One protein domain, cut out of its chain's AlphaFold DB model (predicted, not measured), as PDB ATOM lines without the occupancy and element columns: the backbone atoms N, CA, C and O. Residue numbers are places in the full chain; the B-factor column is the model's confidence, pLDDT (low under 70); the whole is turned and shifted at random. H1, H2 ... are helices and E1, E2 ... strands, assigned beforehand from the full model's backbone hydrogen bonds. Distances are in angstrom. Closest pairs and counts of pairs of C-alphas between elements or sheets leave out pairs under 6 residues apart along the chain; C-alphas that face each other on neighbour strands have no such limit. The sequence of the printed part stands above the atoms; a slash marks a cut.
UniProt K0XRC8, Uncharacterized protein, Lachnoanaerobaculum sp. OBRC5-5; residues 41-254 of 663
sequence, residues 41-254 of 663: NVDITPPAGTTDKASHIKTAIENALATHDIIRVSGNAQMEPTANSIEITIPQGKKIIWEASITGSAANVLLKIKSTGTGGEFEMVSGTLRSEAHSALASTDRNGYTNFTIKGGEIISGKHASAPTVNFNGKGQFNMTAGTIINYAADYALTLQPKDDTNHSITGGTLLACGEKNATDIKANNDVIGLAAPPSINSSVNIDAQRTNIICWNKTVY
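What this domain is: This is residues 41 to 254 of the 663 residues of an uncharacterized protein of Lachnoanaerobaculum sp. OBRC5-5 (UniProt K0XRC8). The chain is wound in stacked turns, a solenoid whose strands line up from turn to turn into long sheets, with helix H1 capping one end and the short helix H2 near the other. One wall is the sheet E4, E7, E10, E12, E14, E17; the other sides are a branched sheet of 13 strands that bends round and partly faces it. You read 214 printed residues with two named helices and 19 named strands, in the order E1, H1, E2 to E19, H2. The class is mostly strand, and neighbour strands are parallel in both sheets. The whole is compact, with a radius of gyration of the C-alphas of 16.4 A and spans of 45 by 39 by 26 A.

How they stand to each other: Start at E1, residues 41 to 43; the N and O pairs quoted from here on are within hydrogen-bond range. N 42 is 2.8 A from O 72 of E2, residues 70 to 74. With H1, residues 53 to 67, they form a strand-helix-strand unit, two parallel neighbours with a helix between, its crossover right-handed. H1 is on both sheets, at a height of 7.6 A over the six-strand sheet, where it lies over E4, residues 86 to 90; their closest C-alphas, of Ala 54 and Ile 86, are 4.9 A apart. E2 runs on into E3, residues 76 to 79, at 72 degrees. In the next turn E5, residues 95 to 98, pairs with E2 (N 97 to O 71, 2.8 A), E6, residues 101 to 104, with E3 (N 77 to O 101, 2.9 A), and E7, residues 109 to 115, with E4 (N 90 to O 114, 2.8 A). Then E8, residues 121 to 124, E9, residues 128 to 131, and E10, residues 135 to 139, are neighbours of E5, E6 and E7 (N 98 to O 123, 2.7 A; N 102 to O 128, 2.7 A; N 113 to O 138, 2.9 A). E11, residues 147 to 157, bends by 103 degrees at residue 152; E8 and E9 lie on one side of it, and E13, residues 174 to 183, on the other (N 150 to O 175, 2.8 A). E12, residues 166 to 169, E14, residues 190 to 193, and the edge strand E17, residues 225 to 227, follow E10 in the six-strand sheet (N 226 to O 190, 2.8 A). E15, residues 199 to 202, and E16, residues 205 to 210, lie on one side of E13; E18, residues 236 to 239, and E19, residues 244 to 249, are edge strands beside them (N 202 to O 238, 2.8 A; N 207 to O 245, 2.8 A). The two sheets form a sandwich, two sheets face to face, 9.0 A centre to centre where they face each other. H2, residues 251 to 254, is not on either sheet. In H1, 10 of 11 O i to N i+4 pairs are within range; H2 is too short for one.

Where its parts are: Find C-alpha 41 at (33.144, 18.199, -58.779), where E1 begins. From C-alpha 53 at (22.026, 21.720, -44.200), H1 runs 22.1 A. E11 measures 21.3 A, E13 18.0 A and E16 17.4 A. H2 ends at C-alpha 254, at (49.414, 33.386, -18.725).

The domain as a whole: The two C-alphas farthest apart, of Thr 67 and Val 253, are 53.3 A apart. The printed part has no cut. The link E16 to E17, residues 211 to 224, is long. Look for pLDDT under 70 at residues 106 to 107 and 229 to 234; the mean of the printed part is 90.9.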
ATOM      1  N   ASN A  41      33.346  17.049 -59.655       97.12
ATOM      2  CA  ASN A  41      33.144  18.199 -58.779       97.12
ATOM      3  C   ASN A  41      31.752  18.169 -58.141       97.12
ATOM      4  O   ASN A  41      30.753  17.964 -58.825       97.12
ATOM      5  N   VAL A  42      31.699  18.432 -56.840       98.19
ATOM      6  CA  VAL A  42      30.476  18.534 -56.041       98.19
ATOM      7  C   VAL A  42      30.520  19.861 -55.292       98.19
ATOM      8  O   VAL A  42      31.441  20.097 -54.509       98.19
ATOM      9  N   ASP A  43      29.538  20.730 -55.531       97.56
ATOM     10  CA  ASP A  43      29.309  21.923 -54.711       97.56
ATOM     11  C   ASP A  43      28.312  21.571 -53.605       97.56
ATOM     12  O   ASP A  43      27.212  21.090 -53.882       97.56
ATOM     13  N   ILE A  44      28.722  21.763 -52.355       97.81
ATOM     14  CA  ILE A  44      27.915  21.442 -51.177       97.81
ATOM     15  C   ILE A  44      27.203  22.656 -50.581       97.81
ATOM     16  O   ILE A  44      26.573  22.520 -49.533       97.81
ATOM     17  N   THR A  45      27.311  23.832 -51.210       97.56
ATOM     18  CA  THR A  45      26.697  25.078 -50.737       97.56
ATOM     19  C   THR A  45      25.176  24.919 -50.656       97.56
ATOM     20  O   THR A  45      24.516  24.839 -51.696       97.56
ATOM     21  N   PRO A  46      24.578  24.895 -49.447       94.94
ATOM     22  CA  PRO A  46      23.143  24.706 -49.324       94.94
ATOM     23  C   PRO A  46      22.396  25.910 -49.916       94.94
ATOM     24  O   PRO A  46      22.744  27.053 -49.597       94.94
ATOM     25  N   PRO A  47      21.333  25.700 -50.713       95.00
ATOM     26  CA  PRO A  47      20.475  26.787 -51.168       95.00
ATOM     27  C   PRO A  47      19.909  27.605 -50.001       95.00
ATOM     28  O   PRO A  47      19.687  27.085 -48.900       95.00
ATOM     29  N   ALA A  48      19.628  28.885 -50.244       92.38
ATOM     30  CA  ALA A  48      19.019  29.758 -49.245       92.38
ATOM     31  C   ALA A  48      17.715  29.147 -48.693       92.38
ATOM     32  O   ALA A  48      16.886  28.638 -49.443       92.38
ATOM     33  N   GLY A  49      17.547  29.189 -47.368       89.81
ATOM     34  CA  GLY A  49      16.388  28.604 -46.688       89.81
ATOM     35  C   GLY A  49      16.463  27.091 -46.444       89.81
ATOM     36  O   GLY A  49      15.516  26.533 -45.898       89.81
ATOM     37  N   THR A  50      17.570  26.418 -46.791       92.81
ATOM     38  CA  THR A  50      17.768  25.002 -46.438       92.81
ATOM     39  C   THR A  50      17.764  24.830 -44.918       92.81
ATOM     40  O   THR A  50      18.652  25.335 -44.229       92.81
ATOM     41  N   THR A  51      16.768  24.109 -44.403       88.19
ATOM     42  CA  THR A  51      16.573  23.869 -42.966       88.19
ATOM     43  C   THR A  51      17.541  22.819 -42.422       88.19
ATOM     44  O   THR A  51      18.192  23.056 -41.409       88.19
ATOM     45  N   ASP A  52      17.695  21.689 -43.119       91.69
ATOM     46  CA  ASP A  52      18.651  20.631 -42.769       91.69
ATOM     47  C   ASP A  52      19.859  20.638 -43.715       91.69
ATOM     48  O   ASP A  52      19.980  19.849 -44.658       91.69
ATOM     49  N   LYS A  53      20.771  21.576 -43.451       93.56
ATOM     50  CA  LYS A  53      22.026  21.720 -44.200       93.56
ATOM     51  C   LYS A  53      22.900  20.464 -44.093       93.56
ATOM     52  O   LYS A  53      23.577  20.121 -45.058       93.56
ATOM     53  N   ALA A  54      22.860  19.749 -42.963       94.12
ATOM     54  CA  ALA A  54      23.678  18.556 -42.759       94.12
ATOM     55  C   ALA A  54      23.255  17.419 -43.697       94.12
ATOM     56  O   ALA A  54      24.093  16.846 -44.399       94.12
ATOM     57  N   SER A  55      21.949  17.141 -43.763       94.88
ATOM     58  CA  SER A  55      21.397  16.142 -44.680       94.88
ATOM     59  C   SER A  55      21.583  16.535 -46.144       94.88
ATOM     60  O   SER A  55      21.865  15.663 -46.966       94.88
ATOM     61  N   HIS A  56      21.480  17.828 -46.477       95.88
ATOM     62  CA  HIS A  56      21.754  18.323 -47.828       95.88
ATOM     63  C   HIS A  56      23.191  18.003 -48.271       95.88
ATOM     64  O   HIS A  56      23.385  17.332 -49.286       95.88
ATOM     65  N   ILE A  57      24.186  18.414 -47.475       97.00
ATOM     66  CA  ILE A  57      25.614  18.200 -47.763       97.00
ATOM     67  C   ILE A  57      25.922  16.705 -47.877       97.00
ATOM     68  O   ILE A  57      26.536  16.264 -48.851       97.00
ATOM     69  N   LYS A  58      25.449  15.910 -46.909       97.38
ATOM     70  CA  LYS A  58      25.613  14.453 -46.917       97.38
ATOM     71  C   LYS A  58      25.069  13.836 -48.205       97.38
ATOM     72  O   LYS A  58      25.769  13.069 -48.859       97.38
ATOM     73  N   THR A  59      23.834  14.177 -48.568       97.62
ATOM     74  CA  THR A  59      23.147  13.600 -49.731       97.62
ATOM     75  C   THR A  59      23.862  13.956 -51.030       97.62
ATOM     76  O   THR A  59      24.044  13.085 -51.877       97.62
ATOM     77  N   ALA A  60      24.317  15.204 -51.183       98.00
ATOM     78  CA  ALA A  60      25.071  15.634 -52.359       98.00
ATOM     79  C   ALA A  60      26.353  14.802 -52.547       98.00
ATOM     80  O   ALA A  60      26.621  14.293 -53.637       98.00
ATOM     81  N   ILE A  61      27.104  14.602 -51.462       98.44
ATOM     82  CA  ILE A  61      28.360  13.849 -51.473       98.44
ATOM     83  C   ILE A  61      28.126  12.352 -51.713       98.44
ATOM     84  O   ILE A  61      28.763  11.763 -52.586       98.44
ATOM     85  N   GLU A  62      27.214  11.722 -50.968       97.94
ATOM     86  CA  GLU A  62      26.976  10.277 -51.077       97.94
ATOM     87  C   GLU A  62      26.354   9.897 -52.435       97.94
ATOM     88  O   GLU A  62      26.726   8.871 -53.006       97.94
ATOM     89  N   ASN A  63      25.504  10.749 -53.026       97.44
ATOM     90  CA  ASN A  63      24.990  10.543 -54.386       97.44
ATOM     91  C   ASN A  63      26.101  10.615 -55.444       97.44
ATOM     92  O   ASN A  63      26.129   9.807 -56.377       97.44
ATOM     93  N   ALA A  64      27.044  11.549 -55.300       97.94
ATOM     94  CA  ALA A  64      28.191  11.632 -56.197       97.94
ATOM     95  C   ALA A  64      29.101  10.400 -56.054       97.94
ATOM     96  O   ALA A  64      29.500   9.805 -57.058       97.94
ATOM     97  N   LEU A  65      29.346   9.948 -54.819       97.62
ATOM     98  CA  LEU A  65      30.080   8.713 -54.529       97.62
ATOM     99  C   LEU A  65      29.346   7.450 -54.986       97.62
ATOM    100  O   LEU A  65      29.984   6.414 -55.124       97.62
ATOM    101  N   ALA A  66      28.043   7.480 -55.261       96.25
ATOM    102  CA  ALA A  66      27.355   6.327 -55.844       96.25
ATOM    103  C   ALA A  66      27.775   6.082 -57.305       96.25
ATOM    104  O   ALA A  66      27.781   4.942 -57.762       96.25
ATOM    105  N   THR A  67      28.172   7.136 -58.023       96.31
ATOM    106  CA  THR A  67      28.424   7.103 -59.476       96.31
ATOM    107  C   THR A  67      29.873   7.394 -59.870       96.31
ATOM    108  O   THR A  67      30.273   7.058 -60.980       96.31
ATOM    109  N   HIS A  68      30.676   7.952 -58.961       96.88
ATOM    110  CA  HIS A  68      32.072   8.318 -59.206       96.88
ATOM    111  C   HIS A  68      32.990   7.739 -58.127       96.88
ATOM    112  O   HIS A  68      32.585   7.576 -56.975       96.88
ATOM    113  N   ASP A  69      34.227   7.409 -58.495       96.12
ATOM    114  CA  ASP A  69      35.210   6.842 -57.558       96.12
ATOM    115  C   ASP A  69      35.980   7.921 -56.800       96.12
ATOM    116  O   ASP A  69      36.325   7.739 -55.634       96.12
ATOM    117  N   ILE A  70      36.218   9.062 -57.450       97.81
ATOM    118  CA  ILE A  70      36.915  10.208 -56.873       97.81
ATOM    119  C   ILE A  70      36.037  11.434 -57.071       97.81
ATOM    120  O   ILE A  70      35.673  11.770 -58.202       97.81
ATOM    121  N   ILE A  71      35.707  12.107 -55.973       98.31
ATOM    122  CA  ILE A  71      34.967  13.367 -56.000       98.31
ATOM    123  C   ILE A  71      35.811  14.495 -55.414       98.31
ATOM    124  O   ILE A  71      36.640  14.265 -54.532       98.31
ATOM    125  N   ARG A  72      35.577  15.715 -55.892       98.31
ATOM    126  CA  ARG A  72      36.173  16.945 -55.376       98.31
ATOM    127  C   ARG A  72      35.071  17.831 -54.819       98.31
ATOM    128  O   ARG A  72      34.183  18.250 -55.553       98.31
ATOM    129  N   VAL A  73      35.100  18.059 -53.515       98.62
ATOM    130  CA  VAL A  73      34.047  18.740 -52.765       98.62
ATOM    131  C   VAL A  73      34.456  20.183 -52.514       98.62
ATOM    132  O   VAL A  73      35.483  20.431 -51.890       98.62
ATOM    133  N   SER A  74      33.632  21.118 -52.972       98.31
ATOM    134  CA  SER A  74      33.820  22.567 -52.847       98.31
ATOM    135  C   SER A  74      32.535  23.229 -52.343       98.31
ATOM    136  O   SER A  74      31.504  22.566 -52.233       98.31
ATOM    137  N   GLY A  75      32.586  24.520 -52.022       97.56
ATOM    138  CA  GLY A  75      31.425  25.277 -51.548       97.56
ATOM    139  C   GLY A  75      31.533  25.700 -50.088       97.56
ATOM    140  O   GLY A  75      32.540  25.444 -49.429       97.56
ATOM    141  N   ASN A  76      30.499  26.380 -49.594       96.94
ATOM    142  CA  ASN A  76      30.489  26.969 -48.257       96.94
ATOM    143  C   ASN A  76      29.206  26.636 -47.492       96.94
ATOM    144  O   ASN A  76      28.111  26.701 -48.051       96.94
ATOM    145  N   ALA A  77      29.312  26.350 -46.196       95.12
ATOM    146  CA  ALA A  77      28.148  26.141 -45.342       95.12
ATOM    147  C   ALA A  77      28.352  26.696 -43.927       95.12
ATOM    148  O   ALA A  77      29.315  26.360 -43.247       95.12
ATOM    149  N   GLN A  78      27.383  27.486 -43.456       93.44
ATOM    150  CA  GLN A  78      27.281  27.880 -42.051       93.44
ATOM    151  C   GLN A  78      26.283  26.967 -41.332       93.44
ATOM    152  O   GLN A  78      25.108  26.918 -41.711       93.44
ATOM    153  N   MET A  79      26.739  26.271 -40.297       90.94
ATOM    154  CA  MET A  79      25.956  25.340 -39.492       90.94
ATOM    155  C   MET A  79      25.432  26.025 -38.229       90.94
ATOM    156  O   MET A  79      26.176  26.702 -37.520       90.94
ATOM    157  N   GLU A  80      24.153  25.811 -37.927       85.25
ATOM    158  CA  GLU A  80      23.538  26.319 -36.698       85.25
ATOM    159  C   GLU A  80      24.003  25.522 -35.464       85.25
ATOM    160  O   GLU A  80      24.360  24.346 -35.600       85.25
ATOM    161  N   PRO A  81      23.947  26.090 -34.244       77.81
ATOM    162  CA  PRO A  81      24.407  25.405 -33.032       77.81
ATOM    163  C   PRO A  81      23.675  24.101 -32.681       77.81
ATOM    164  O   PRO A  81      24.203  23.234 -31.993       77.81
ATOM    165  N   THR A  82      22.438  23.946 -33.143       78.12
ATOM    166  CA  THR A  82      21.634  22.733 -32.937       78.12
ATOM    167  C   THR A  82      21.683  21.788 -34.135       78.12
ATOM    168  O   THR A  82      20.987  20.773 -34.142       78.12
ATOM    169  N   ALA A  83      22.481  22.102 -35.161       83.62
ATOM    170  CA  ALA A  83      22.560  21.281 -36.354       83.62
ATOM    171  C   ALA A  83      23.158  19.904 -36.041       83.62
ATOM    172  O   ALA A  83      24.101  19.759 -35.254       83.62
ATOM    173  N   ASN A  84      22.618  18.890 -36.715       88.75
ATOM    174  CA  ASN A  84      23.169  17.544 -36.692       88.75
ATOM    175  C   ASN A  84      24.584  17.525 -37.291       88.75
ATOM    176  O   ASN A  84      24.927  18.338 -38.151       88.75
ATOM    177  N   SER A  85      25.388  16.548 -36.868       92.12
ATOM    178  CA  SER A  85      26.664  16.251 -37.523       92.12
ATOM    179  C   SER A  85      26.467  15.925 -39.002       92.12
ATOM    180  O   SER A  85      25.532  15.207 -39.367       92.12
ATOM    181  N   ILE A  86      27.406  16.357 -39.843       94.38
ATOM    182  CA  ILE A  86      27.487  15.895 -41.229       94.38
ATOM    183  C   ILE A  86      28.167  14.526 -41.207       94.38
ATOM    184  O   ILE A  86      29.367  14.431 -40.964       94.38
ATOM    185  N   GLU A  87      27.400  13.456 -41.408       94.62
ATOM    186  CA  GLU A  87      27.918  12.083 -41.377       94.62
ATOM    187  C   GLU A  87      28.048  11.507 -42.784       94.62
ATOM    188  O   GLU A  87      27.042  11.153 -43.397       94.62
ATOM    189  N   ILE A  88      29.280  11.373 -43.272       96.06
ATOM    190  CA  ILE A  88      29.572  10.877 -44.620       96.06
ATOM    191  C   ILE A  88      30.128   9.460 -44.550       96.06
ATOM    192  O   ILE A  88      31.088   9.182 -43.826       96.06
ATOM    193  N   THR A  89      29.555   8.572 -45.356       95.44
ATOM    194  CA  THR A  89      30.057   7.215 -45.573       95.44
ATOM    195  C   THR A  89      30.793   7.141 -46.904       95.44
ATOM    196  O   THR A  89      30.175   7.252 -47.958       95.44
ATOM    197  N   ILE A  90      32.103   6.904 -46.875       95.69
ATOM    198  CA  ILE A  90      32.915   6.692 -48.075       95.69
ATOM    199  C   ILE A  90      32.893   5.197 -48.436       95.69
ATOM    200  O   ILE A  90      33.374   4.373 -47.647       95.69
ATOM    201  N   PRO A  91      32.345   4.800 -49.599       94.50
ATOM    202  CA  PRO A  91      32.384   3.407 -50.026       94.50
ATOM    203  C   PRO A  91      33.820   2.902 -50.222       94.50
ATOM    204  O   PRO A  91      34.743   3.687 -50.453       94.50
ATOM    205  N   GLN A  92      34.014   1.582 -50.148       92.69
ATOM    206  CA  GLN A  92      35.340   0.978 -50.301       92.69
ATOM    207  C   GLN A  92      35.988   1.395 -51.631       92.69
ATOM    208  O   GLN A  92      35.365   1.283 -52.684       92.69
ATOM    209  N   GLY A  93      37.251   1.825 -51.575       92.62
ATOM    210  CA  GLY A  93      38.039   2.202 -52.752       92.62
ATOM    211  C   GLY A  93      37.723   3.585 -53.326       92.62
ATOM    212  O   GLY A  93      38.309   3.952 -54.341       92.62
ATOM    213  N   LYS A  94      36.826   4.353 -52.692       96.06
ATOM    214  CA  LYS A  94      36.480   5.711 -53.125       96.06
ATOM    215  C   LYS A  94      37.247   6.781 -52.362       96.06
ATOM    216  O   LYS A  94      37.693   6.557 -51.235       96.06
ATOM    217  N   LYS A  95      37.362   7.954 -52.985       96.94
ATOM    218  CA  LYS A  95      38.112   9.099 -52.470       96.94
ATOM    219  C   LYS A  95      37.298  10.390 -52.509       96.94
ATOM    220  O   LYS A  95      36.693  10.731 -53.523       96.94
ATOM    221  N   ILE A  96      37.363  11.138 -51.413       98.38
ATOM    222  CA  ILE A  96      36.939  12.533 -51.323       98.38
ATOM    223  C   ILE A  96      38.189  13.411 -51.306       98.38
ATOM    224  O   ILE A  96      39.051  13.236 -50.447       98.38
ATOM    225  N   ILE A  97      38.269  14.362 -52.232       98.38
ATOM    226  CA  ILE A  97      39.178  15.510 -52.170       98.38
ATOM    227  C   ILE A  97      38.365  16.690 -51.634       98.38
ATOM    228  O   ILE A  97      37.344  17.041 -52.219       98.38
ATOM    229  N   TRP A  98      38.780  17.274 -50.517       98.62
ATOM    230  CA  TRP A  98      38.042  18.306 -49.801       98.62
ATOM    231  C   TRP A  98      38.683  19.685 -49.961       98.62
ATOM    232  O   TRP A  98      39.859  19.873 -49.638       98.62
ATOM    233  N   GLU A  99      37.876  20.636 -50.428       98.19
ATOM    234  CA  GLU A  99      38.214  22.050 -50.647       98.19
ATOM    235  C   GLU A  99      37.148  23.006 -50.092       98.19
ATOM    236  O   GLU A  99      37.276  24.223 -50.220       98.19
ATOM    237  N   ALA A 100      36.078  22.465 -49.507       98.19
ATOM    238  CA  ALA A 100      34.938  23.232 -49.023       98.19
ATOM    239  C   ALA A 100      35.188  23.850 -47.641       98.19
ATOM    240  O   ALA A 100      35.981  23.335 -46.844       98.19
ATOM    241  N   SER A 101      34.443  24.909 -47.332       98.38
ATOM    242  CA  SER A 101      34.490  25.569 -46.029       98.38
ATOM    243  C   SER A 101      33.184  25.404 -45.260       98.38
ATOM    244  O   SER A 101      32.109  25.773 -45.729       98.38
ATOM    245  N   ILE A 102      33.270  24.848 -44.056       96.00
ATOM    246  CA  ILE A 102      32.146  24.659 -43.148       96.00
ATOM    247  C   ILE A 102      32.493  25.269 -41.799       96.00
ATOM    248  O   ILE A 102      33.506  24.931 -41.186       96.00
ATOM    249  N   THR A 103      31.623  26.144 -41.322       93.75
ATOM    250  CA  THR A 103      31.777  26.898 -40.077       93.75
ATOM    251  C   THR A 103      30.513  26.742 -39.233       93.75
ATOM    252  O   THR A 103      29.408  26.768 -39.768       93.75
ATOM    253  N   GLY A 104      30.625  26.562 -37.916       87.81
ATOM    254  CA  GLY A 104      29.457  26.544 -37.026       87.81
ATOM    255  C   GLY A 104      29.663  25.767 -35.731       87.81
ATOM    256  O   GLY A 104      30.787  25.458 -35.355       87.81
ATOM    257  N   SER A 105      28.571  25.431 -35.044       72.94
ATOM    258  CA  SER A 105      28.623  24.796 -33.714       72.94
ATOM    259  C   SER A 105      27.774  23.528 -33.656       72.94
ATOM    260  O   SER A 105      26.937  23.398 -32.775       72.94
ATOM    261  N   ALA A 106      27.949  22.605 -34.608       68.19
ATOM    262  CA  ALA A 106      27.164  21.366 -34.653       68.19
ATOM    263  C   ALA A 106      27.167  20.621 -33.303       68.19
ATOM    264  O   ALA A 106      28.146  20.661 -32.552       68.19
ATOM    265  N   ALA A 107      26.088  19.885 -33.029       67.31
ATOM    266  CA  ALA A 107      25.768  19.373 -31.696       67.31
ATOM    267  C   ALA A 107      26.818  18.432 -31.062       67.31
ATOM    268  O   ALA A 107      26.745  18.181 -29.862       67.31
ATOM    269  N   ASN A 108      27.755  17.865 -31.836       81.75
ATOM    270  CA  ASN A 108      28.769  16.943 -31.307       81.75
ATOM    271  C   ASN A 108      30.065  16.906 -32.133       81.75
ATOM    272  O   ASN A 108      31.150  17.056 -31.606       81.75
ATOM    273  N   VAL A 109      29.981  16.700 -33.444       89.94
ATOM    274  CA  VAL A 109      31.135  16.811 -34.354       89.94
ATOM    275  C   VAL A 109      30.634  17.494 -35.612       89.94
ATOM    276  O   VAL A 109      29.545  17.147 -36.077       89.94
ATOM    277  N   LEU A 110      31.398  18.433 -36.165       93.19
ATOM    278  CA  LEU A 110      30.997  19.124 -37.390       93.19
ATOM    279  C   LEU A 110      30.951  18.155 -38.582       93.19
ATOM    280  O   LEU A 110      29.886  17.958 -39.170       93.19
ATOM    281  N   LEU A 111      32.075  17.493 -38.875       95.44
ATOM    282  CA  LEU A 111      32.198  16.512 -39.949       95.44
ATOM    283  C   LEU A 111      32.657  15.149 -39.416       95.44
ATOM    284  O   LEU A 111      33.745  15.005 -38.858       95.44
ATOM    285  N   LYS A 112      31.828  14.126 -39.623       94.88
ATOM    286  CA  LYS A 112      32.140  12.729 -39.317       94.88
ATOM    287  C   LYS A 112      32.343  11.961 -40.610       94.88
ATOM    288  O   LYS A 112      31.442  11.907 -41.447       94.88
ATOM    289  N   ILE A 113      33.491  11.310 -40.735       95.38
ATOM    290  CA  ILE A 113      33.779  10.419 -41.856       95.38
ATOM    291  C   ILE A 113      33.841   8.980 -41.352       95.38
ATOM    292  O   ILE A 113      34.481   8.667 -40.346       95.38
ATOM    293  N   LYS A 114      33.191   8.081 -42.080       92.88
ATOM    294  CA  LYS A 114      33.345   6.633 -41.929       92.88
ATOM    295  C   LYS A 114      33.495   5.993 -43.300       92.88
ATOM    296  O   LYS A 114      33.143   6.598 -44.308       92.88
ATOM    297  N   SER A 115      33.981   4.760 -43.349       92.00
ATOM    298  CA  SER A 115      34.131   4.022 -44.604       92.00
ATOM    299  C   SER A 115      33.572   2.613 -44.507       92.00
ATOM    300  O   SER A 115      33.650   1.996 -43.449       92.00
ATOM    301  N   THR A 116      33.086   2.072 -45.618       89.44
ATOM    302  CA  THR A 116      32.707   0.651 -45.703       89.44
ATOM    303  C   THR A 116      33.892  -0.228 -46.110       89.44
ATOM    304  O   THR A 116      34.791   0.233 -46.815       89.44
ATOM    305  N   GLY A 117      33.847  -1.515 -45.761       84.75
ATOM    306  CA  GLY A 117      34.799  -2.511 -46.258       84.75
ATOM    307  C   GLY A 117      36.236  -2.246 -45.805       84.75
ATOM    308  O   GLY A 117      36.476  -1.913 -44.646       84.75
ATOM    309  N   THR A 118      37.199  -2.406 -46.716       75.88
ATOM    310  CA  THR A 118      38.637  -2.258 -46.412       75.88
ATOM    311  C   THR A 118      39.175  -0.831 -46.548       75.88
ATOM    312  O   THR A 118      40.388  -0.652 -46.490       75.88
ATOM    313  N   GLY A 119      38.308   0.177 -46.704       82.44
ATOM    314  CA  GLY A 119      38.687   1.582 -46.524       82.44
ATOM    315  C   GLY A 119      38.259   2.534 -47.635       82.44
ATOM    316  O   GLY A 119      38.095   2.143 -48.790       82.44
ATOM    317  N   GLY A 120      38.102   3.800 -47.253       92.31
ATOM    318  CA  GLY A 120      37.877   4.948 -48.131       92.31
ATOM    319  C   GLY A 120      38.859   6.068 -47.786       92.31
ATOM    320  O   GLY A 120      39.401   6.098 -46.678       92.31
ATOM    321  N   GLU A 121      39.107   6.969 -48.732       95.62
ATOM    322  CA  GLU A 121      40.105   8.033 -48.597       95.62
ATOM    323  C   GLU A 121      39.445   9.403 -48.441       95.62
ATOM    324  O   GLU A 121      38.632   9.814 -49.266       95.62
ATOM    325  N   PHE A 122      39.835  10.133 -47.401       97.38
ATOM    326  CA  PHE A 122      39.517  11.543 -47.222       97.38
ATOM    327  C   PHE A 122      40.810  12.356 -47.318       97.38
ATOM    328  O   PHE A 122      41.720  12.196 -46.504       97.38
ATOM    329  N   GLU A 123      40.907  13.218 -48.325       98.12
ATOM    330  CA  GLU A 123      42.062  14.077 -48.565       98.12
ATOM    331  C   GLU A 123      41.647  15.545 -48.502       98.12
ATOM    332  O   GLU A 123      40.946  16.020 -49.387       98.12
ATOM    333  N   MET A 124      42.095  16.278 -47.486       98.38
ATOM    334  CA  MET A 124      41.869  17.720 -47.389       98.38
ATOM    335  C   MET A 124      43.023  18.469 -48.042       98.38
ATOM    336  O   MET A 124      44.178  18.286 -47.649       98.38
ATOM    337  N   VAL A 125      42.721  19.288 -49.049       97.50
ATOM    338  CA  VAL A 125      43.729  20.052 -49.804       97.50
ATOM    339  C   VAL A 125      43.584  21.563 -49.606       97.50
ATOM    340  O   VAL A 125      44.585  22.269 -49.665       97.50
ATOM    341  N   SER A 126      42.377  22.055 -49.315       97.12
ATOM    342  CA  SER A 126      42.106  23.451 -48.948       97.12
ATOM    343  C   SER A 126      40.778  23.575 -48.186       97.12
ATOM    344  O   SER A 126      40.167  22.569 -47.821       97.12
ATOM    345  N   GLY A 127      40.320  24.810 -47.972       97.25
ATOM    346  CA  GLY A 127      39.071  25.104 -47.270       97.25
ATOM    347  C   GLY A 127      39.235  25.090 -45.752       97.25
ATOM    348  O   GLY A 127      40.335  24.887 -45.231       97.25
ATOM    349  N   THR A 128      38.129  25.317 -45.050       98.06
ATOM    350  CA  THR A 128      38.122  25.472 -43.591       98.06
ATOM    351  C   THR A 128      37.064  24.578 -42.952       98.06
ATOM    352  O   THR A 128      35.908  24.600 -43.346       98.06
ATOM    353  N   LEU A 129      37.413  23.822 -41.917       97.56
ATOM    354  CA  LEU A 129      36.465  23.128 -41.046       97.56
ATOM    355  C   LEU A 129      36.552  23.750 -39.657       97.56
ATOM    356  O   LEU A 129      37.472  23.445 -38.906       97.56
ATOM    357  N   ARG A 130      35.611  24.627 -39.307       95.12
ATOM    358  CA  ARG A 130      35.631  25.367 -38.041       95.12
ATOM    359  C   ARG A 130      34.421  25.038 -37.177       95.12
ATOM    360  O   ARG A 130      33.284  25.317 -37.550       95.12
ATOM    361  N   SER A 131      34.688  24.469 -36.007       93.19
ATOM    362  CA  SER A 131      33.695  24.090 -35.006       93.19
ATOM    363  C   SER A 131      33.874  24.912 -33.732       93.19
ATOM    364  O   SER A 131      34.937  24.871 -33.130       93.19
ATOM    365  N   GLU A 132      32.859  25.636 -33.262       88.31
ATOM    366  CA  GLU A 132      33.013  26.477 -32.056       88.31
ATOM    367  C   GLU A 132      32.841  25.717 -30.727       88.31
ATOM    368  O   GLU A 132      33.235  26.225 -29.679       88.31
ATOM    369  N   ALA A 133      32.252  24.515 -30.745       83.38
ATOM    370  CA  ALA A 133      31.827  23.809 -29.525       83.38
ATOM    371  C   ALA A 133      32.458  22.420 -29.317       83.38
ATOM    372  O   ALA A 133      32.570  21.950 -28.185       83.38
ATOM    373  N   HIS A 134      32.870  21.743 -30.391       87.44
ATOM    374  CA  HIS A 134      33.385  20.369 -30.331       87.44
ATOM    375  C   HIS A 134      34.415  20.095 -31.446       87.44
ATOM    376  O   HIS A 134      34.885  21.030 -32.100       87.44
ATOM    377  N   SER A 135      34.745  18.823 -31.709       93.06
ATOM    378  CA  SER A 135      35.621  18.417 -32.815       93.06
ATOM    379  C   SER A 135      35.097  18.905 -34.168       93.06
ATOM    380  O   SER A 135      33.920  18.736 -34.506       93.06
ATOM    381  N   ALA A 136      35.988  19.466 -34.978       95.94
ATOM    382  CA  ALA A 136      35.676  19.847 -36.349       95.94
ATOM    383  C   ALA A 136      35.671  18.630 -37.287       95.94
ATOM    384  O   ALA A 136      34.828  18.535 -38.179       95.94
ATOM    385  N   LEU A 137      36.566  17.666 -37.055       96.19
ATOM    386  CA  LEU A 137      36.687  16.469 -37.881       96.19
ATOM    387  C   LEU A 137      36.885  15.228 -37.014       96.19
ATOM    388  O   LEU A 137      37.753  15.199 -36.143       96.19
ATOM    389  N   ALA A 138      36.115  14.174 -37.270       94.00
ATOM    390  CA  ALA A 138      36.326  12.895 -36.600       94.00
ATOM    391  C   ALA A 138      36.090  11.697 -37.516       94.00
ATOM    392  O   ALA A 138      35.222  11.727 -38.393       94.00
ATOM    393  N   SER A 139      36.797  10.601 -37.240       90.88
ATOM    394  CA  SER A 139      36.387   9.276 -37.694       90.88
ATOM    395  C   SER A 139      35.688   8.519 -36.571       90.88
ATOM    396  O   SER A 139      36.191   8.391 -35.455       90.88
ATOM    397  N   THR A 140      34.481   8.033 -36.848       79.94
ATOM    398  CA  THR A 140      33.613   7.458 -35.805       79.94
ATOM    399  C   THR A 140      33.634   5.935 -35.760       79.94
ATOM    400  O   THR A 140      33.171   5.348 -34.783       79.94
ATOM    401  N   ASP A 141      34.160   5.277 -36.792       79.94
ATOM    402  CA  ASP A 141      34.246   3.819 -36.835       79.94
ATOM    403  C   ASP A 141      35.567   3.319 -36.234       79.94
ATOM    404  O   ASP A 141      36.620   3.344 -36.870       79.94
ATOM    405  N   ARG A 142      35.490   2.793 -35.006       77.88
ATOM    406  CA  ARG A 142      36.627   2.208 -34.267       77.88
ATOM    407  C   ARG A 142      37.310   1.043 -34.984       77.88
ATOM    408  O   ARG A 142      38.447   0.716 -34.644       77.88
ATOM    409  N   ASN A 143      36.622   0.396 -35.922       79.06
ATOM    410  CA  ASN A 143      37.141  -0.719 -36.711       79.06
ATOM    411  C   ASN A 143      37.272  -0.377 -38.202       79.06
ATOM    412  O   ASN A 143      37.714  -1.229 -38.974       79.06
ATOM    413  N   GLY A 144      36.905   0.844 -38.592       81.56
ATOM    414  CA  GLY A 144      36.897   1.299 -39.973       81.56
ATOM    415  C   GLY A 144      38.301   1.579 -40.492       81.56
ATOM    416  O   GLY A 144      39.206   1.925 -39.736       81.56
ATOM    417  N   TYR A 145      38.478   1.451 -41.803       87.81
ATOM    418  CA  TYR A 145      39.753   1.655 -42.497       87.81
ATOM    419  C   TYR A 145      39.793   2.996 -43.246       87.81
ATOM    420  O   TYR A 145      40.292   3.083 -44.365       87.81
ATOM    421  N   THR A 146      39.214   4.053 -42.669       90.50
ATOM    422  CA  THR A 146      39.216   5.375 -43.311       90.50
ATOM    423  C   THR A 146      40.610   5.989 -43.238       90.50
ATOM    424  O   THR A 146      41.137   6.194 -42.146       90.50
ATOM    425  N   ASN A 147      41.194   6.299 -44.393       92.75
ATOM    426  CA  ASN A 147      42.482   6.976 -44.483       92.75
ATOM    427  C   ASN A 147      42.268   8.485 -44.577       92.75
ATOM    428  O   ASN A 147      41.510   8.947 -45.429       92.75
ATOM    429  N   PHE A 148      42.965   9.244 -43.740       95.44
ATOM    430  CA  PHE A 148      42.955  10.702 -43.755       95.44
ATOM    431  C   PHE A 148      44.294  11.216 -44.251       95.44
ATOM    432  O   PHE A 148      45.346  10.784 -43.783       95.44
ATOM    433  N   THR A 149      44.252  12.153 -45.191       97.31
ATOM    434  CA  THR A 149      45.437  12.856 -45.678       97.31
ATOM    435  C   THR A 149      45.187  14.359 -45.657       97.31
ATOM    436  O   THR A 149      44.326  14.851 -46.375       97.31
ATOM    437  N   ILE A 150      45.945  15.097 -44.850       98.38
ATOM    438  CA  ILE A 150      45.885  16.558 -44.776       98.38
ATOM    439  C   ILE A 150      47.070  17.136 -45.561       98.38
ATOM    440  O   ILE A 150      48.243  16.900 -45.244       98.38
ATOM    441  N   LYS A 151      46.752  17.847 -46.644       97.12
ATOM    442  CA  LYS A 151      47.691  18.517 -47.560       97.12
ATOM    443  C   LYS A 151      47.536  20.036 -47.565       97.12
ATOM    444  O   LYS A 151      48.308  20.710 -48.233       97.12
ATOM    445  N   GLY A 152      46.548  20.573 -46.860       95.19
ATOM    446  CA  GLY A 152      46.270  22.001 -46.813       95.19
ATOM    447  C   GLY A 152      44.955  22.295 -46.102       95.19
ATOM    448  O   GLY A 152      44.316  21.387 -45.570       95.19
ATOM    449  N   GLY A 153      44.568  23.569 -46.109       96.62
ATOM    450  CA  GLY A 153      43.375  24.064 -45.426       96.62
ATOM    451  C   GLY A 153      43.526  24.148 -43.907       96.62
ATOM    452  O   GLY A 153      44.599  23.903 -43.350       96.62
ATOM    453  N   GLU A 154      42.435  24.522 -43.248       97.62
ATOM    454  CA  GLU A 154      42.396  24.811 -41.816       97.62
ATOM    455  C   GLU A 154      41.315  23.987 -41.120       97.62
ATOM    456  O   GLU A 154      40.167  23.946 -41.556       97.62
ATOM    457  N   ILE A 155      41.659  23.352 -40.007       98.00
ATOM    458  CA  ILE A 155      40.719  22.633 -39.154       98.00
ATOM    459  C   ILE A 155      40.805  23.258 -37.765       98.00
ATOM    460  O   ILE A 155      41.855  23.231 -37.131       98.00
ATOM    461  N   ILE A 156      39.720  23.864 -37.300       96.06
ATOM    462  CA  ILE A 156      39.735  24.766 -36.150       96.06
ATOM    463  C   ILE A 156      38.650  24.354 -35.160       96.06
ATOM    464  O   ILE A 156      37.486  24.195 -35.531       96.06
ATOM    465  N   SER A 157      39.023  24.249 -33.888       94.06
ATOM    466  CA  SER A 157      38.085  24.219 -32.771       94.06
ATOM    467  C   SER A 157      38.179  25.508 -31.963       94.06
ATOM    468  O   SER A 157      39.270  25.922 -31.572       94.06
ATOM    469  N   GLY A 158      37.031  26.145 -31.739       90.38
ATOM    470  CA  GLY A 158      36.909  27.399 -31.003       90.38
ATOM    471  C   GLY A 158      37.205  27.261 -29.508       90.38
ATOM    472  O   GLY A 158      37.370  26.170 -28.967       90.38
ATOM    473  N   LYS A 159      37.231  28.402 -28.819       86.25
ATOM    474  CA  LYS A 159      37.606  28.545 -27.398       86.25
ATOM    475  C   LYS A 159      36.723  27.797 -26.392       86.25
ATOM    476  O   LYS A 159      37.106  27.642 -25.236       86.25
ATOM    477  N   HIS A 160      35.549  27.340 -26.818       83.38
ATOM    478  CA  HIS A 160      34.612  26.579 -25.990       83.38
ATOM    479  C   HIS A 160      34.592  25.087 -26.337       83.38
ATOM    480  O   HIS A 160      33.714  24.362 -25.867       83.38
ATOM    481  N   ALA A 161      35.539  24.621 -27.155       85.69
ATOM    482  CA  ALA A 161      35.638  23.217 -27.493       85.69
ATOM    483  C   ALA A 161      35.910  22.356 -26.253       85.69
ATOM    484  O   ALA A 161      36.779  22.646 -25.436       85.69
ATOM    485  N   SER A 162      35.146  21.275 -26.129       85.94
ATOM    486  CA  SER A 162      35.264  20.283 -25.049       85.94
ATOM    487  C   SER A 162      35.903  18.968 -25.511       85.94
ATOM    488  O   SER A 162      35.797  17.946 -24.837       85.94
ATOM    489  N   ALA A 163      36.489  18.984 -26.709       91.31
ATOM    490  CA  ALA A 163      37.004  17.824 -27.416       91.31
ATOM    491  C   ALA A 163      38.185  18.241 -28.308       91.31
ATOM    492  O   ALA A 163      38.297  19.422 -28.666       91.31
ATOM    493  N   PRO A 164      39.021  17.287 -28.754       94.25
ATOM    494  CA  PRO A 164      40.103  17.579 -29.679       94.25
ATOM    495  C   PRO A 164      39.587  18.055 -31.039       94.25
ATOM    496  O   PRO A 164      38.512  17.634 -31.477       94.25
ATOM    497  N   THR A 165      40.361  18.875 -31.753       97.06
ATOM    498  CA  THR A 165      39.938  19.427 -33.054       97.06
ATOM    499  C   THR A 165      39.758  18.348 -34.108       97.06
ATOM    500  O   THR A 165      38.728  18.301 -34.792       97.06
ATOM    501  N   VAL A 166      40.744  17.452 -34.196       96.81
ATOM    502  CA  VAL A 166      40.688  16.238 -35.005       96.81
ATOM    503  C   VAL A 166      40.739  15.018 -34.097       96.81
ATOM    504  O   VAL A 166      41.704  14.816 -33.360       96.81
ATOM    505  N   ASN A 167      39.717  14.169 -34.186       93.62
ATOM    506  CA  ASN A 167      39.658  12.898 -33.469       93.62
ATOM    507  C   ASN A 167      39.737  11.727 -34.451       93.62
ATOM    508  O   ASN A 167      38.738  11.349 -35.070       93.62
ATOM    509  N   PHE A 168      40.930  11.156 -34.599       92.44
ATOM    510  CA  PHE A 168      41.154  10.033 -35.494       92.44
ATOM    511  C   PHE A 168      41.108   8.697 -34.744       92.44
ATOM    512  O   PHE A 168      41.946   8.382 -33.896       92.44
ATOM    513  N   ASN A 169      40.120   7.889 -35.115       86.81
ATOM    514  CA  ASN A 169      39.873   6.538 -34.641       86.81
ATOM    515  C   ASN A 169      39.754   5.541 -35.803       86.81
ATOM    516  O   ASN A 169      39.184   5.858 -36.848       86.81
ATOM    517  N   GLY A 170      40.232   4.318 -35.601       83.00
ATOM    518  CA  GLY A 170      40.078   3.227 -36.559       83.00
ATOM    519  C   GLY A 170      41.399   2.582 -36.957       83.00
ATOM    520  O   GLY A 170      42.443   2.813 -36.356       83.00
ATOM    521  N   LYS A 171      41.328   1.729 -37.976       86.38
ATOM    522  CA  LYS A 171      42.444   0.955 -38.536       86.38
ATOM    523  C   LYS A 171      43.061   1.591 -39.788       86.38
ATOM    524  O   LYS A 171      43.937   0.995 -40.407       86.38
ATOM    525  N   GLY A 172      42.573   2.760 -40.198       88.62
ATOM    526  CA  GLY A 172      43.148   3.519 -41.304       88.62
ATOM    527  C   GLY A 172      44.427   4.262 -40.913       88.62
ATOM    528  O   GLY A 172      44.880   4.222 -39.768       88.62
ATOM    529  N   GLN A 173      44.999   4.971 -41.877       90.38
ATOM    530  CA  GLN A 173      46.169   5.821 -41.681       90.38
ATOM    531  C   GLN A 173      45.766   7.290 -41.559       90.38
ATOM    532  O   GLN A 173      44.877   7.757 -42.267       90.38
ATOM    533  N   PHE A 174      46.481   8.023 -40.710       94.44
ATOM    534  CA  PHE A 174      46.454   9.477 -40.675       94.44
ATOM    535  C   PHE A 174      47.784  10.011 -41.205       94.44
ATOM    536  O   PHE A 174      48.844   9.691 -40.660       94.44
ATOM    537  N   ASN A 175      47.718  10.810 -42.266       96.75
ATOM    538  CA  ASN A 175      48.860  11.449 -42.898       96.75
ATOM    539  C   ASN A 175      48.663  12.967 -42.916       96.75
ATOM    540  O   ASN A 175      47.621  13.454 -43.341       96.75
ATOM    541  N   MET A 176      49.677  13.721 -42.516       97.69
ATOM    542  CA  MET A 176      49.698  15.177 -42.596       97.69
ATOM    543  C   MET A 176      51.017  15.629 -43.219       97.69
ATOM    544  O   MET A 176      52.100  15.191 -42.826       97.69
ATOM    545  N   THR A 177      50.913  16.467 -44.243       95.56
ATOM    546  CA  THR A 177      52.057  16.999 -45.007       95.56
ATOM    547  C   THR A 177      52.044  18.521 -45.093       95.56
ATOM    548  O   THR A 177      53.082  19.113 -45.355       95.56
ATOM    549  N   ALA A 178      50.886  19.135 -44.861       94.19
ATOM    550  CA  ALA A 178      50.654  20.572 -44.828       94.19
ATOM    551  C   ALA A 178      49.277  20.823 -44.179       94.19
ATOM    552  O   ALA A 178      48.633  19.880 -43.711       94.19
ATOM    553  N   GLY A 179      48.824  22.077 -44.167       94.88
ATOM    554  CA  GLY A 179      47.576  22.492 -43.525       94.88
ATOM    555  C   GLY A 179      47.745  22.797 -42.040       94.88
ATOM    556  O   GLY A 179      48.826  22.625 -41.472       94.88
ATOM    557  N   THR A 180      46.661  23.257 -41.429       96.75
ATOM    558  CA  THR A 180      46.658  23.795 -40.069       96.75
ATOM    559  C   THR A 180      45.562  23.134 -39.241       96.75
ATOM    560  O   THR A 180      44.419  23.059 -39.684       96.75
ATOM    561  N   ILE A 181      45.892  22.667 -38.036       98.06
ATOM    562  CA  ILE A 181      44.925  22.155 -37.059       98.06
ATOM    563  C   ILE A 181      45.102  22.923 -35.750       98.06
ATOM    564  O   ILE A 181      46.182  22.885 -35.158       98.06
ATOM    565  N   ILE A 182      44.056  23.619 -35.307       96.44
ATOM    566  CA  ILE A 182      44.100  24.497 -34.134       96.44
ATOM    567  C   ILE A 182      42.995  24.140 -33.143       96.44
ATOM    568  O   ILE A 182      41.821  24.086 -33.516       96.44
ATOM    569  N   ASN A 183      43.364  23.996 -31.871       95.50
ATOM    570  CA  ASN A 183      42.434  23.985 -30.748       95.50
ATOM    571  C   ASN A 183      42.650  25.218 -29.856       95.50
ATOM    572  O   ASN A 183      43.690  25.355 -29.211       95.50
ATOM    573  N   TYR A 184      41.662  26.113 -29.809       91.69
ATOM    574  CA  TYR A 184      41.697  27.309 -28.958       91.69
ATOM    575  C   TYR A 184      41.248  27.054 -27.508       91.69
ATOM    576  O   TYR A 184      41.390  27.926 -26.644       91.69
ATOM    577  N   ALA A 185      40.692  25.874 -27.228       88.38
ATOM    578  CA  ALA A 185      40.311  25.447 -25.887       88.38
ATOM    579  C   ALA A 185      41.452  24.669 -25.201       88.38
ATOM    580  O   ALA A 185      42.597  24.695 -25.644       88.38
ATOM    581  N   ALA A 186      41.148  23.994 -24.091       82.31
ATOM    582  CA  ALA A 186      42.108  23.232 -23.289       82.31
ATOM    583  C   ALA A 186      42.067  21.721 -23.610       82.31
ATOM    584  O   ALA A 186      41.897  20.899 -22.709       82.31
ATOM    585  N   ASP A 187      42.160  21.363 -24.894       91.06
ATOM    586  CA  ASP A 187      42.205  19.974 -25.384       91.06
ATOM    587  C   ASP A 187      43.140  19.874 -26.611       91.06
ATOM    588  O   ASP A 187      43.580  20.889 -27.158       91.06
ATOM    589  N   TYR A 188      43.444  18.659 -27.068       94.62
ATOM    590  CA  TYR A 188      44.419  18.404 -28.128       94.62
ATOM    591  C   TYR A 188      43.987  19.003 -29.477       94.62
ATOM    592  O   TYR A 188      42.812  18.991 -29.853       94.62
ATOM    593  N   ALA A 189      44.949  19.439 -30.289       97.12
ATOM    594  CA  ALA A 189      44.696  19.719 -31.705       97.12
ATOM    595  C   ALA A 189      44.370  18.415 -32.448       97.12
ATOM    596  O   ALA A 189      43.415  18.325 -33.220       97.12
ATOM    597  N   LEU A 190      45.144  17.367 -32.171       96.69
ATOM    598  CA  LEU A 190      45.011  16.069 -32.814       96.69
ATOM    599  C   LEU A 190      45.015  14.962 -31.768       96.69
ATOM    600  O   LEU A 190      45.955  14.834 -30.993       96.69
ATOM    601  N   THR A 191      44.002  14.105 -31.790       93.62
ATOM    602  CA  THR A 191      44.034  12.828 -31.075       93.62
ATOM    603  C   THR A 191      44.129  11.677 -32.065       93.62
ATOM    604  O   THR A 191      43.317  11.573 -32.985       93.62
ATOM    605  N   LEU A 192      45.098  10.789 -31.841       91.06
ATOM    606  CA  LEU A 192      45.283   9.545 -32.584       91.06
ATOM    607  C   LEU A 192      44.956   8.343 -31.689       91.06
ATOM    608  O   LEU A 192      45.413   8.245 -30.547       91.06
ATOM    609  N   GLN A 193      44.194   7.389 -32.222       86.31
ATOM    610  CA  GLN A 193      43.916   6.102 -31.576       86.31
ATOM    611  C   GLN A 193      44.438   4.952 -32.447       86.31
ATOM    612  O   GLN A 193      43.633   4.280 -33.098       86.31
ATOM    613  N   PRO A 194      45.766   4.719 -32.483       76.81
ATOM    614  CA  PRO A 194      46.344   3.687 -33.331       76.81
ATOM    615  C   PRO A 194      45.808   2.299 -32.962       76.81
ATOM    616  O   PRO A 194      45.555   1.985 -31.794       76.81
ATOM    617  N   LYS A 195      45.663   1.454 -33.979       79.12
ATOM    618  CA  LYS A 195      45.343   0.022 -33.857       79.12
ATOM    619  C   LYS A 195      46.521  -0.821 -34.331       79.12
ATOM    620  O   LYS A 195      47.421  -0.275 -34.972       79.12
ATOM    621  N   ASP A 196      46.517  -2.118 -34.024       76.31
ATOM    622  CA  ASP A 196      47.505  -3.089 -34.519       76.31
ATOM    623  C   ASP A 196      47.904  -2.816 -35.980       76.31
ATOM    624  O   ASP A 196      47.035  -2.619 -36.832       76.31
ATOM    625  N   ASP A 197      49.213  -2.786 -36.243       76.06
ATOM    626  CA  ASP A 197      49.805  -2.645 -37.581       76.06
ATOM    627  C   ASP A 197      49.427  -1.353 -38.348       76.06
ATOM    628  O   ASP A 197      49.507  -1.302 -39.578       76.06
ATOM    629  N   THR A 198      49.046  -0.275 -37.647       79.31
ATOM    630  CA  THR A 198      48.799   1.044 -38.267       79.31
ATOM    631  C   THR A 198      49.987   1.994 -38.120       79.31
ATOM    632  O   THR A 198      50.575   2.131 -37.051       79.31
ATOM    633  N   ASN A 199      50.341   2.686 -39.205       85.31
ATOM    634  CA  ASN A 199      51.368   3.725 -39.192       85.31
ATOM    635  C   ASN A 199      50.736   5.073 -39.534       85.31
ATOM    636  O   ASN A 199      49.952   5.180 -40.479       85.31
ATOM    637  N   HIS A 200      51.079   6.092 -38.757       91.12
ATOM    638  CA  HIS A 200      50.646   7.469 -38.954       91.12
ATOM    639  C   HIS A 200      51.867   8.336 -39.255       91.12
ATOM    640  O   HIS A 200      52.955   8.074 -38.738       91.12
ATOM    641  N   SER A 201      51.702   9.354 -40.095       94.94
ATOM    642  CA  SER A 201      52.807  10.206 -40.534       94.94
ATOM    643  C   SER A 201      52.424  11.675 -40.456       94.94
ATOM    644  O   SER A 201      51.466  12.104 -41.087       94.94
ATOM    645  N   ILE A 202      53.201  12.461 -39.725       95.50
ATOM    646  CA  ILE A 202      53.055  13.911 -39.605       95.50
ATOM    647  C   ILE A 202      54.389  14.506 -40.045       95.50
ATOM    648  O   ILE A 202      55.401  14.375 -39.364       95.50
ATOM    649  N   THR A 203      54.411  15.061 -41.250       94.38
ATOM    650  CA  THR A 203      55.648  15.408 -41.972       94.38
ATOM    651  C   THR A 203      55.683  16.846 -42.485       94.38
ATOM    652  O   THR A 203      56.548  17.191 -43.285       94.38
ATOM    653  N   GLY A 204      54.744  17.671 -42.028       92.62
ATOM    654  CA  GLY A 204      54.625  19.085 -42.364       92.62
ATOM    655  C   GLY A 204      53.301  19.663 -41.865       92.62
ATOM    656  O   GLY A 204      52.462  18.933 -41.330       92.62
ATOM    657  N   GLY A 205      53.118  20.967 -42.057       93.50
ATOM    658  CA  GLY A 205      51.953  21.711 -41.575       93.50
ATOM    659  C   GLY A 205      52.064  22.148 -40.112       93.50
ATOM    660  O   GLY A 205      53.117  22.021 -39.482       93.50
ATOM    661  N   THR A 206      50.965  22.685 -39.588       95.25
ATOM    662  CA  THR A 206      50.910  23.345 -38.280       95.25
ATOM    663  C   THR A 206      49.845  22.721 -37.385       95.25
ATOM    664  O   THR A 206      48.694  22.562 -37.775       95.25
ATOM    665  N   LEU A 207      50.237  22.379 -36.164       96.25
ATOM    666  CA  LEU A 207      49.402  21.869 -35.085       96.25
ATOM    667  C   LEU A 207      49.548  22.830 -33.902       96.25
ATOM    668  O   LEU A 207      50.668  23.042 -33.431       96.25
ATOM    669  N   LEU A 208      48.446  23.402 -33.416       95.56
ATOM    670  CA  LEU A 208      48.457  24.301 -32.262       95.56
ATOM    671  C   LEU A 208      47.351  23.951 -31.269       95.56
ATOM    672  O   LEU A 208      46.199  23.791 -31.658       95.56
ATOM    673  N   ALA A 209      47.694  23.882 -29.985       95.56
ATOM    674  CA  ALA A 209      46.725  23.763 -28.897       95.56
ATOM    675  C   ALA A 209      47.124  24.633 -27.697       95.56
ATOM    676  O   ALA A 209      48.277  25.067 -27.590       95.56
ATOM    677  N   CYS A 210      46.187  24.874 -26.781       92.56
ATOM    678  CA  CYS A 210      46.501  25.473 -25.485       92.56
ATOM    679  C   CYS A 210      46.777  24.369 -24.453       92.56
ATOM    680  O   CYS A 210      46.001  23.424 -24.335       92.56
ATOM    681  N   GLY A 211      47.850  24.501 -23.675       91.62
ATOM    682  CA  GLY A 211      48.254  23.499 -22.686       91.62
ATOM    683  C   GLY A 211      49.568  23.844 -21.994       91.62
ATOM    684  O   GLY A 211      50.210  24.838 -22.307       91.62
ATOM    685  N   GLU A 212      49.991  23.031 -21.036       92.69
ATOM    686  CA  GLU A 212      51.185  23.297 -20.222       92.69
ATOM    687  C   GLU A 212      52.408  22.499 -20.683       92.69
ATOM    688  O   GLU A 212      53.520  22.722 -20.193       92.69
ATOM    689  N   LYS A 213      52.219  21.546 -21.603       93.31
ATOM    690  CA  LYS A 213      53.250  20.592 -22.012       93.31
ATOM    691  C   LYS A 213      53.311  20.419 -23.523       93.31
ATOM    692  O   LYS A 213      52.304  20.267 -24.210       93.31
ATOM    693  N   ASN A 214      54.536  20.342 -24.031       94.25
ATOM    694  CA  ASN A 214      54.825  19.961 -25.407       94.25
ATOM    695  C   ASN A 214      56.128  19.157 -25.438       94.25
ATOM    696  O   ASN A 214      57.215  19.723 -25.503       94.25
ATOM    697  N   ALA A 215      56.032  17.836 -25.302       91.12
ATOM    698  CA  ALA A 215      57.171  16.924 -25.302       91.12
ATOM    699  C   ALA A 215      57.049  15.860 -26.399       91.12
ATOM    700  O   ALA A 215      55.973  15.620 -26.943       91.12
ATOM    701  N   THR A 216      58.152  15.170 -26.694       87.06
ATOM    702  CA  THR A 216      58.176  14.069 -27.674       87.06
ATOM    703  C   THR A 216      57.385  12.843 -27.225       87.06
ATOM    704  O   THR A 216      57.002  12.018 -28.051       87.06
ATOM    705  N   ASP A 217      57.147  12.694 -25.918       86.75
ATOM    706  CA  ASP A 217      56.256  11.665 -25.387       86.75
ATOM    707  C   ASP A 217      54.795  12.127 -25.493       86.75
ATOM    708  O   ASP A 217      54.211  12.645 -24.535       86.75
ATOM    709  N   ILE A 218      54.216  11.909 -26.676       86.38
ATOM    710  CA  ILE A 218      52.824  12.250 -27.015       86.38
ATOM    711  C   ILE A 218      51.768  11.515 -26.170       86.38
ATOM    712  O   ILE A 218      50.576  11.777 -26.291       86.38
ATOM    713  N   LYS A 219      52.174  10.560 -25.326       81.12
ATOM    714  CA  LYS A 219      51.255   9.816 -24.462       81.12
ATOM    715  C   LYS A 219      51.074  10.468 -23.096       81.12
ATOM    716  O   LYS A 219      50.006  10.344 -22.505       81.12
ATOM    717  N   ALA A 220      52.126  11.081 -22.561       81.06
ATOM    718  CA  ALA A 220      52.141  11.526 -21.168       81.06
ATOM    719  C   ALA A 220      52.411  13.023 -20.996       81.06
ATOM    720  O   ALA A 220      52.053  13.581 -19.958       81.06
ATOM    721  N   ASN A 221      53.068  13.673 -21.963       86.56
ATOM    722  CA  ASN A 221      53.591  15.028 -21.788       86.56
ATOM    723  C   ASN A 221      53.453  15.894 -23.050       86.56
ATOM    724  O   ASN A 221      54.341  16.689 -23.352       86.56
ATOM    725  N   ASN A 222      52.359  15.759 -23.795       92.50
ATOM    726  CA  ASN A 222      52.073  16.607 -24.948       92.50
ATOM    727  C   ASN A 222      50.590  16.969 -24.974       92.50
ATOM    728  O   ASN A 222      49.767  16.068 -25.071       92.50
ATOM    729  N   ASP A 223      50.272  18.261 -24.930       94.12
ATOM    730  CA  ASP A 223      48.888  18.751 -24.939       94.12
ATOM    731  C   ASP A 223      48.411  19.150 -26.350       94.12
ATOM    732  O   ASP A 223      47.282  19.589 -26.532       94.12
ATOM    733  N   VAL A 224      49.247  18.978 -27.381       95.94
ATOM    734  CA  VAL A 224      48.906  19.269 -28.786       95.94
ATOM    735  C   VAL A 224      48.482  18.005 -29.523       95.94
ATOM    736  O   VAL A 224      47.486  18.011 -30.250       95.94
ATOM    737  N   ILE A 225      49.231  16.916 -29.336       94.75
ATOM    738  CA  ILE A 225      48.980  15.610 -29.947       94.75
ATOM    739  C   ILE A 225      48.752  14.585 -28.841       94.75
ATOM    740  O   ILE A 225      49.691  14.209 -28.143       94.75
ATOM    741  N   GLY A 226      47.521  14.095 -28.735       91.50
ATOM    742  CA  GLY A 226      47.138  13.047 -27.796       91.50
ATOM    743  C   GLY A 226      47.186  11.652 -28.425       91.50
ATOM    744  O   GLY A 226      46.707  11.440 -29.543       91.50
ATOM    745  N   LEU A 227      47.708  10.669 -27.686       88.06
ATOM    746  CA  LEU A 227      47.661   9.252 -28.058       88.06
ATOM    747  C   LEU A 227      46.746   8.463 -27.106       88.06
ATOM    748  O   LEU A 227      47.151   8.091 -26.005       88.06
ATOM    749  N   ALA A 228      45.511   8.178 -27.529       76.25
ATOM    750  CA  ALA A 228      44.458   7.689 -26.626       76.25
ATOM    751  C   ALA A 228      44.487   6.169 -26.318       76.25
ATOM    752  O   ALA A 228      43.660   5.688 -25.543       76.25
ATOM    753  N   ALA A 229      45.430   5.393 -26.869       66.00
ATOM    754  CA  ALA A 229      45.666   3.989 -26.500       66.00
ATOM    755  C   ALA A 229      47.107   3.550 -26.840       66.00
ATOM    756  O   ALA A 229      47.651   4.008 -27.847       66.00
ATOM    757  N   PRO A 230      47.753   2.665 -26.047       56.19
ATOM    758  CA  PRO A 230      49.024   2.072 -26.447       56.19
ATOM    759  C   PRO A 230      48.818   1.192 -27.692       56.19
ATOM    760  O   PRO A 230      47.874   0.398 -27.706       56.19
ATOM    761  N   PRO A 231      49.699   1.281 -28.702       53.72
ATOM    762  CA  PRO A 231      49.776   0.270 -29.741       53.72
ATOM    763  C   PRO A 231      49.879  -1.116 -29.110       53.72
ATOM    764  O   PRO A 231      50.766  -1.373 -28.289       53.72
ATOM    765  N   SER A 232      49.028  -2.039 -29.537       54.19
ATOM    766  CA  SER A 232      49.470  -3.421 -29.645       54.19
ATOM    767  C   SER A 232      50.764  -3.423 -30.465       54.19
ATOM    768  O   SER A 232      50.897  -2.636 -31.403       54.19
ATOM    769  N   ILE A 233      51.735  -4.242 -30.075       52.97
ATOM    770  CA  ILE A 233      53.109  -4.254 -30.598       52.97
ATOM    771  C   ILE A 233      53.085  -4.266 -32.144       52.97
ATOM    772  O   ILE A 233      52.863  -5.340 -32.683       52.97
ATOM    773  N   ASN A 234      53.228  -3.087 -32.798       62.97
ATOM    774  CA  ASN A 234      53.576  -2.812 -34.218       62.97
ATOM    775  C   ASN A 234      53.086  -1.451 -34.793       62.97
ATOM    776  O   ASN A 234      53.438  -1.138 -35.929       62.97
ATOM    777  N   SER A 235      52.313  -0.626 -34.076       73.25
ATOM    778  CA  SER A 235      51.875   0.692 -34.597       73.25
ATOM    779  C   SER A 235      52.879   1.811 -34.300       73.25
ATOM    780  O   SER A 235      53.494   1.826 -33.230       73.25
ATOM    781  N   SER A 236      53.024   2.782 -35.208       81.00
ATOM    782  CA  SER A 236      53.938   3.919 -35.022       81.00
ATOM    783  C   SER A 236      53.349   5.258 -35.471       81.00
ATOM    784  O   SER A 236      52.526   5.322 -36.384       81.00
ATOM    785  N   VAL A 237      53.791   6.339 -34.823       88.25
ATOM    786  CA  VAL A 237      53.526   7.722 -35.241       88.25
ATOM    787  C   VAL A 237      54.865   8.347 -35.608       88.25
ATOM    788  O   VAL A 237      55.709   8.575 -34.744       88.25
ATOM    789  N   ASN A 238      55.081   8.578 -36.898       91.25
ATOM    790  CA  ASN A 238      56.279   9.229 -37.407       91.25
ATOM    791  C   ASN A 238      56.059  10.744 -37.464       91.25
ATOM    792  O   ASN A 238      55.184  11.196 -38.199       91.25
ATOM    793  N   ILE A 239      56.856  11.511 -36.719       92.38
ATOM    794  CA  ILE A 239      56.789  12.978 -36.685       92.38
ATOM    795  C   ILE A 239      58.103  13.550 -37.221       92.38
ATOM    796  O   ILE A 239      59.167  13.314 -36.647       92.38
ATOM    797  N   ASP A 240      58.031  14.329 -38.300       92.62
ATOM    798  CA  ASP A 240      59.144  15.149 -38.781       92.62
ATOM    799  C   ASP A 240      59.129  16.502 -38.060       92.62
ATOM    800  O   ASP A 240      58.448  17.445 -38.474       92.62
ATOM    801  N   ALA A 241      59.877  16.591 -36.958       89.81
ATOM    802  CA  ALA A 241      59.960  17.797 -36.133       89.81
ATOM    803  C   ALA A 241      60.655  18.985 -36.829       89.81
ATOM    804  O   ALA A 241      60.600  20.097 -36.313       89.81
ATOM    805  N   GLN A 242      61.327  18.770 -37.969       87.69
ATOM    806  CA  GLN A 242      61.967  19.857 -38.717       87.69
ATOM    807  C   GLN A 242      60.957  20.619 -39.576       87.69
ATOM    808  O   GLN A 242      61.041  21.837 -39.691       87.69
ATOM    809  N   ARG A 243      59.986  19.900 -40.145       88.50
ATOM    810  CA  ARG A 243      58.985  20.470 -41.056       88.50
ATOM    811  C   ARG A 243      57.650  20.768 -40.406       88.50
ATOM    812  O   ARG A 243      56.913  21.623 -40.885       88.50
ATOM    813  N   THR A 244      57.324  20.045 -39.340       91.94
ATOM    814  CA  THR A 244      56.041  20.189 -38.652       91.94
ATOM    815  C   THR A 244      56.153  21.223 -37.542       91.94
ATOM    816  O   THR A 244      56.990  21.096 -36.646       91.94
ATOM    817  N   ASN A 245      55.255  22.203 -37.551       93.38
ATOM    818  CA  ASN A 245      55.116  23.167 -36.468       93.38
ATOM    819  C   ASN A 245      54.150  22.596 -35.433       93.38
ATOM    820  O   ASN A 245      52.956  22.511 -35.693       93.38
ATOM    821  N   ILE A 246      54.651  22.180 -34.271       94.62
ATOM    822  CA  ILE A 246      53.819  21.686 -33.165       94.62
ATOM    823  C   ILE A 246      53.988  22.660 -32.004       94.62
ATOM    824  O   ILE A 246      55.041  22.697 -31.361       94.62
ATOM    825  N   ILE A 247      52.955  23.463 -31.775       95.00
ATOM    826  CA  ILE A 247      52.983  24.656 -30.929       95.00
ATOM    827  C   ILE A 247      52.003  24.465 -29.779       95.00
ATOM    828  O   ILE A 247      50.840  24.139 -29.998       95.00
ATOM    829  N   CYS A 248      52.458  24.689 -28.554       95.44
ATOM    830  CA  CYS A 248      51.583  24.689 -27.391       95.44
ATOM    831  C   CYS A 248      51.660  26.053 -26.712       95.44
ATOM    832  O   CYS A 248      52.748  26.486 -26.333       95.44
ATOM    833  N   TRP A 249      50.530  26.742 -26.581       95.75
ATOM    834  CA  TRP A 249      50.467  27.970 -25.794       95.75
ATOM    835  C   TRP A 249      50.114  27.642 -24.344       95.75
ATOM    836  O   TRP A 249      49.024  27.137 -24.062       95.75
ATOM    837  N   ASN A 250      51.012  27.981 -23.417       94.50
ATOM    838  CA  ASN A 250      50.808  27.877 -21.975       94.50
ATOM    839  C   ASN A 250      49.886  28.971 -21.439       94.50
ATOM    840  O   ASN A 250      50.253  29.867 -20.674       94.50
ATOM    841  N   LYS A 251      48.629  28.832 -21.847       90.62
ATOM    842  CA  LYS A 251      47.504  29.672 -21.468       90.62
ATOM    843  C   LYS A 251      47.241  29.649 -19.962       90.62
ATOM    844  O   LYS A 251      46.822  30.662 -19.406       90.62
ATOM    845  N   THR A 252      47.515  28.531 -19.285       90.69
ATOM    846  CA  THR A 252      47.370  28.413 -17.826       90.69
ATOM    847  C   THR A 252      48.338  29.342 -17.099       90.69
ATOM    848  O   THR A 252      47.916  30.114 -16.238       90.69
ATOM    849  N   VAL A 253      49.620  29.335 -17.478       93.38
ATOM    850  CA  VAL A 253      50.627  30.240 -16.898       93.38
ATOM    851  C   VAL A 253      50.275  31.700 -17.166       93.38
ATOM    852  O   VAL A 253      50.338  32.513 -16.244       93.38
ATOM    853  N   TYR A 254      49.848  32.030 -18.388       93.25
ATOM    854  CA  TYR A 254      49.414  33.386 -18.725       93.25
ATOM    855  C   TYR A 254      48.235  33.852 -17.855       93.25
ATOM    856  O   TYR A 254      48.292  34.925 -17.254       93.25
TER     857      TYR A 254